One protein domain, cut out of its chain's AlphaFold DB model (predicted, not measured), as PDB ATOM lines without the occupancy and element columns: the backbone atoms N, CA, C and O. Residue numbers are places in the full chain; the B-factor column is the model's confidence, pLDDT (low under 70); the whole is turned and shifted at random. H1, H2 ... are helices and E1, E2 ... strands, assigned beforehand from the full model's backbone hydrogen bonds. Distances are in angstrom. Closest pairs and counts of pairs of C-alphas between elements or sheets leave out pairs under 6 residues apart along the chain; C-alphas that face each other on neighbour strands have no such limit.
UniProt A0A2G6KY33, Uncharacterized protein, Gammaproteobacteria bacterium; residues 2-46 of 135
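AT A GLANCE: This is residues 2 to 46 of the 135 residues of an uncharacterized protein of Gammaproteobacteria bacterium (UniProt A0A2G6KY33). Little here is regular structure: a flat piece, mostly loops, with a tiny parallel pair of strands, E1 and E2, two short touching helices, H1 and H2, and residues 3 to 10 sticking out as an arm. E1, H1 H2, E2 make a strand-helix-strand unit, parallel neighbour strands with helices between, its crossover right-handed. The printed part has 45 residues, 17 in named elements, class mixed; it is loose, radius of gyration of the C-alphas 12.3 A, spanning 37 by 27 by 10 A.

HOW THE PARTS SIT: E1, residues 12 to 14, and E2, residues 40 to 42, are parallel at 41 degrees; N 41 and O 12, 2.8 A, are within hydrogen-bond range. H2, residues 29 to 35, has every O i to N i+4 pair within range; its closest C-alphas to E2 are Trp 30 and Phe 40, 7.1 A. H1, residues 16 to 19, is too short for such a pair; it touches H2, closest C-alphas Ile 18 and Arg 29, 5.3 A.

IN THESE COORDINATES: E1 begins at C-alpha 12 (191.739, 268.904, 168.537) and E2 ends at C-alpha 42 (196.371, 274.501, 173.352). H2 is 10.1 A long.

THE WHOLE: The printed part has no cut and no long link; residues 2, 3 and 23 are under pLDDT 70.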
ATOM      1  N   LEU A   2     190.271 264.945 156.453       65.19
ATOM      2  CA  LEU A   2     189.554 264.601 157.711       65.19
ATOM      3  C   LEU A   2     188.058 264.322 157.480       65.19
ATOM      4  O   LEU A   2     187.543 263.303 157.934       65.19
ATOM      5  N   LYS A   3     187.382 265.189 156.711       68.25
ATOM      6  CA  LYS A   3     185.935 265.108 156.417       68.25
ATOM      7  C   LYS A   3     185.518 263.859 155.626       68.25
ATOM      8  O   LYS A   3     184.382 263.426 155.729       68.25
ATOM      9  N   GLU A   4     186.442 263.265 154.875       76.94
ATOM     10  CA  GLU A   4     186.198 262.059 154.067       76.94
ATOM     11  C   GLU A   4     186.056 260.785 154.906       76.94
ATOM     12  O   GLU A   4     185.536 259.791 154.418       76.94
ATOM     13  N   ARG A   5     186.505 260.790 156.169       75.44
ATOM     14  CA  ARG A   5     186.493 259.586 157.015       75.44
ATOM     15  C   ARG A   5     185.131 259.293 157.658       75.44
ATOM     16  O   ARG A   5     185.024 258.339 158.415       75.44
ATOM     17  N   GLY A   6     184.114 260.125 157.410       80.31
ATOM     18  CA  GLY A   6     182.764 259.967 157.972       80.31
ATOM     19  C   GLY A   6     182.662 260.188 159.487       80.31
ATOM     20  O   GLY A   6     181.581 260.054 160.052       80.31
ATOM     21  N   TYR A   7     183.765 260.542 160.155       80.88
ATOM     22  CA  TYR A   7     183.791 260.799 161.591       80.88
ATOM     23  C   TYR A   7     183.406 262.239 161.918       80.88
ATOM     24  O   TYR A   7     183.897 263.190 161.304       80.88
ATOM     25  N   VAL A   8     182.594 262.393 162.963       79.38
ATOM     26  CA  VAL A   8     182.408 263.678 163.638       79.38
ATOM     27  C   VAL A   8     183.557 263.846 164.626       79.38
ATOM     28  O   VAL A   8     183.583 263.215 165.681       79.38
ATOM     29  N   TYR A   9     184.540 264.666 164.263       83.00
ATOM     30  CA  TYR A   9     185.652 264.982 165.155       83.00
ATOM     31  C   TYR A   9     185.193 265.932 166.261       83.00
ATOM     32  O   TYR A   9     184.472 266.896 166.006       83.00
ATOM     33  N   GLY A  10     185.644 265.657 167.484       85.00
ATOM     34  CA  GLY A  10     185.518 266.579 168.606       85.00
ATOM     35  C   GLY A  10     186.558 267.700 168.541       85.00
ATOM     36  O   GLY A  10     186.898 268.220 167.480       85.00
ATOM     37  N   GLN A  11     187.096 268.071 169.700       87.62
ATOM     38  CA  GLN A  11     188.134 269.092 169.792       87.62
ATOM     39  C   GLN A  11     189.521 268.508 169.493       87.62
ATOM     40  O   GLN A  11     189.878 267.438 169.983       87.62
ATOM     41  N   HIS A  12     190.329 269.235 168.721       89.06
ATOM     42  CA  HIS A  12     191.739 268.904 168.537       89.06
ATOM     43  C   HIS A  12     192.559 269.539 169.654       89.06
ATOM     44  O   HIS A  12     192.469 270.744 169.877       89.06
ATOM     45  N   HIS A  13     193.387 268.753 170.331       90.50
ATOM     46  CA  HIS A  13     194.258 269.235 171.397       90.50
ATOM     47  C   HIS A  13     195.712 269.231 170.935       90.50
ATOM     48  O   HIS A  13     196.130 268.333 170.207       90.50
ATOM     49  N   ALA A  14     196.472 270.238 171.354       90.38
ATOM     50  CA  ALA A  14     197.897 270.329 171.070       90.38
ATOM     51  C   ALA A  14     198.687 270.719 172.321       90.38
ATOM     52  O   ALA A  14     198.167 271.477 173.148       90.38
ATOM     53  N   PRO A  15     199.935 270.248 172.460       89.69
ATOM     54  CA  PRO A  15     200.798 270.627 173.571       89.69
ATOM     55  C   PRO A  15     201.197 272.110 173.500       89.69
ATOM     56  O   PRO A  15     200.938 272.813 172.518       89.69
ATOM     57  N   HIS A  16     201.815 272.616 174.569       85.44
ATOM     58  CA  HIS A  16     202.131 274.042 174.724       85.44
ATOM     59  C   HIS A  16     203.114 274.573 173.671       85.44
ATOM     60  O   HIS A  16     203.087 275.761 173.352       85.44
ATOM     61  N   ASP A  17     203.977 273.711 173.140       83.31
ATOM     62  CA  ASP A  17     205.043 274.026 172.190       83.31
ATOM     63  C   ASP A  17     204.557 274.163 170.740       83.31
ATOM     64  O   ASP A  17     205.309 274.626 169.887       83.31
ATOM     65  N   ILE A  18     203.280 273.883 170.449       85.75
ATOM     66  CA  ILE A  18     202.715 274.083 169.101       85.75
ATOM     67  C   ILE A  18     202.788 275.549 168.630       85.75
ATOM     68  O   ILE A  18     202.753 275.834 167.431       85.75
ATOM     69  N   SER A  19     202.890 276.489 169.574       83.25
ATOM     70  CA  SER A  19     203.025 277.924 169.311       83.25
ATOM     71  C   SER A  19     204.470 278.370 169.043       83.25
ATOM     72  O   SER A  19     204.678 279.544 168.743       83.25
ATOM     73  N   VAL A  20     205.467 277.483 169.156       85.06
ATOM     74  CA  VAL A  20     206.865 277.826 168.854       85.06
ATOM     75  C   VAL A  20     206.998 278.116 167.360       85.06
ATOM     76  O   VAL A  20     206.553 277.331 166.522       85.06
ATOM     77  N   ARG A  21     207.586 279.271 167.037       84.00
ATOM     78  CA  ARG A  21     207.854 279.699 165.662       84.00
ATOM     79  C   ARG A  21     209.150 279.081 165.170       84.00
ATOM     80  O   ARG A  21     210.154 279.096 165.879       84.00
ATOM     81  N   GLU A  22     209.125 278.560 163.952       79.12
ATOM     82  CA  GLU A  22     210.336 278.074 163.301       79.12
ATOM     83  C   GLU A  22     211.188 279.262 162.840       79.12
ATOM     84  O   GLU A  22     210.669 280.225 162.274       79.12
ATOM     85  N   LEU A  23     212.503 279.192 163.074       68.00
ATOM     86  CA  LEU A  23     213.442 280.285 162.787       68.00
ATOM     87  C   LEU A  23     213.491 280.673 161.298       68.00
ATOM     88  O   LEU A  23     213.810 281.814 160.986       68.00
ATOM     89  N   GLY A  24     213.166 279.747 160.389       74.62
ATOM     90  CA  GLY A  24     213.183 279.996 158.944       74.62
ATOM     91  C   GLY A  24     211.911 280.659 158.415       74.62
ATOM     92  O   GLY A  24     211.974 281.678 157.737       74.62
ATOM     93  N   THR A  25     210.741 280.085 158.707       73.38
ATOM     94  CA  THR A  25     209.461 280.549 158.142       73.38
ATOM     95  C   THR A  25     208.783 281.619 158.996       73.38
ATOM     96  O   THR A  25     207.896 282.317 158.510       73.38
ATOM     97  N   GLY A  26     209.153 281.741 160.278       77.31
ATOM     98  CA  GLY A  26     208.496 282.621 161.247       77.31
ATOM     99  C   GLY A  26     207.071 282.192 161.618       77.31
ATOM    100  O   GLY A  26     206.404 282.893 162.381       77.31
ATOM    101  N   VAL A  27     206.607 281.050 161.101       82.62
ATOM    102  CA  VAL A  27     205.263 280.506 161.314       82.62
ATOM    103  C   VAL A  27     205.347 279.364 162.324       82.62
ATOM    104  O   VAL A  27     206.248 278.529 162.290       82.62
ATOM    105  N   SER A  28     204.408 279.338 163.259       86.12
ATOM    106  CA  SER A  28     204.243 278.252 164.221       86.12
ATOM    107  C   SER A  28     203.445 277.091 163.627       86.12
ATOM    108  O   SER A  28     202.611 277.267 162.733       86.12
ATOM    109  N   ARG A  29     203.619 275.888 164.182       87.94
ATOM    110  CA  ARG A  29     202.813 274.711 163.802       87.94
ATOM    111  C   ARG A  29     201.313 274.965 163.985       87.94
ATOM    112  O   ARG A  29     200.503 274.467 163.207       87.94
ATOM    113  N   TRP A  30     200.952 275.792 164.965       86.69
ATOM    114  CA  TRP A  30     199.578 276.225 165.210       86.69
ATOM    115  C   TRP A  30     199.006 277.075 164.069       86.69
ATOM    116  O   TRP A  30     197.906 276.806 163.589       86.69
ATOM    117  N   GLU A  31     199.758 278.075 163.603       86.50
ATOM    118  CA  GLU A  31     199.355 278.928 162.478       86.50
ATOM    119  C   GLU A  31     199.237 278.111 161.180       86.50
ATOM    120  O   GLU A  31     198.279 278.288 160.426       86.50
ATOM    121  N   SER A  32     200.154 277.168 160.948       88.31
ATOM    122  CA  SER A  32     200.096 276.252 159.801       88.31
ATOM    123  C   SER A  32     198.865 275.342 159.840       88.31
ATOM    124  O   SER A  32     198.157 275.225 158.841       88.31
ATOM    125  N   ALA A  33     198.552 274.753 160.997       88.19
ATOM    126  CA  ALA A  33     197.366 273.917 161.169       88.19
ATOM    127  C   ALA A  33     196.063 274.694 160.925       88.19
ATOM    128  O   ALA A  33     195.147 274.205 160.261       88.19
ATOM    129  N   ARG A  34     196.005 275.948 161.385       88.81
ATOM    130  CA  ARG A  34     194.836 276.810 161.191       88.81
ATOM    131  C   ARG A  34     194.574 277.118 159.716       88.81
ATOM    132  O   ARG A  34     193.416 277.149 159.309       88.81
ATOM    133  N   LYS A  35     195.625 277.289 158.901       88.44
ATOM    134  CA  LYS A  35     195.503 277.516 157.446       88.44
ATOM    135  C   LYS A  35     194.850 276.342 156.711       88.44
ATOM    136  O   LYS A  35     194.136 276.568 155.741       88.44
ATOM    137  N   ILE A  36     195.047 275.114 157.191       87.25
ATOM    138  CA  ILE A  36     194.418 273.905 156.628       87.25
ATOM    139  C   ILE A  36     193.091 273.540 157.315       87.25
ATOM    140  O   ILE A  36     192.553 272.455 157.099       87.25
ATOM    141  N   GLY A  37     192.547 274.442 158.139       85.75
ATOM    142  CA  GLY A  37     191.248 274.281 158.790       85.75
ATOM    143  C   GLY A  37     191.263 273.472 160.090       85.75
ATOM    144  O   GLY A  37     190.193 273.097 160.567       85.75
ATOM    145  N   ILE A  38     192.433 273.207 160.683       87.50
ATOM    146  CA  ILE A  38     192.556 272.511 161.971       87.50
ATOM    147  C   ILE A  38     192.753 273.540 163.087       87.50
ATOM    148  O   ILE A  38     193.778 274.214 163.167       87.50
ATOM    149  N   ASN A  39     191.772 273.631 163.985       88.75
ATOM    150  CA  ASN A  39     191.823 274.521 165.141       88.75
ATOM    151  C   ASN A  39     192.167 273.732 166.405       88.75
ATOM    152  O   ASN A  39     191.327 273.011 166.943       88.75
ATOM    153  N   PHE A  40     193.397 273.895 166.890       90.19
ATOM    154  CA  PHE A  40     193.834 273.277 168.135       90.19
ATOM    155  C   PHE A  40     193.450 274.103 169.365       90.19
ATOM    156  O   PHE A  40     193.696 275.310 169.423       90.19
ATOM    157  N   ALA A  41     192.948 273.416 170.387       89.81
ATOM    158  CA  ALA A  41     192.950 273.867 171.765       89.81
ATOM    159  C   ALA A  41     194.318 273.565 172.387       89.81
ATOM    160  O   ALA A  41     194.722 272.408 172.527       89.81
ATOM    161  N   ARG A  42     195.046 274.623 172.747       89.50
ATOM    162  CA  ARG A  42     196.371 274.501 173.352       89.50
ATOM    163  C   ARG A  42     196.251 274.074 174.810       89.50
ATOM    164  O   ARG A  42     195.610 274.757 175.606       89.50
ATOM    165  N   ILE A  43     196.930 272.990 175.158       90.44
ATOM    166  CA  ILE A  43     197.006 272.479 176.522       90.44
ATOM    167  C   ILE A  43     198.203 273.124 177.230       90.44
ATOM    168  O   ILE A  43     199.288 273.203 176.645       90.44
ATOM    169  N   PRO A  44     198.033 273.638 178.465       86.25
ATOM    170  CA  PRO A  44     199.143 274.180 179.238       86.25
ATOM    171  C   PRO A  44     200.238 273.140 179.468       86.25
ATOM    172  O   PRO A  44     199.969 271.943 179.575       86.25
ATOM    173  N   ARG A  45     201.478 273.613 179.614       85.94
ATOM    174  CA  ARG A  45     202.603 272.743 179.953       85.94
ATOM    175  C   ARG A  45     202.329 272.036 181.277       85.94
ATOM    176  O   ARG A  45     202.055 272.679 182.290       85.94
ATOM    177  N   VAL A  46     202.463 270.715 181.269       85.44
ATOM    178  CA  VAL A  46     202.374 269.899 182.480       85.44
ATOM    179  C   VAL A  46     203.559 270.239 183.389       85.44
ATOM    180  O   VAL A  46     204.712 270.154 182.965       85.44
TER     181      VAL A  46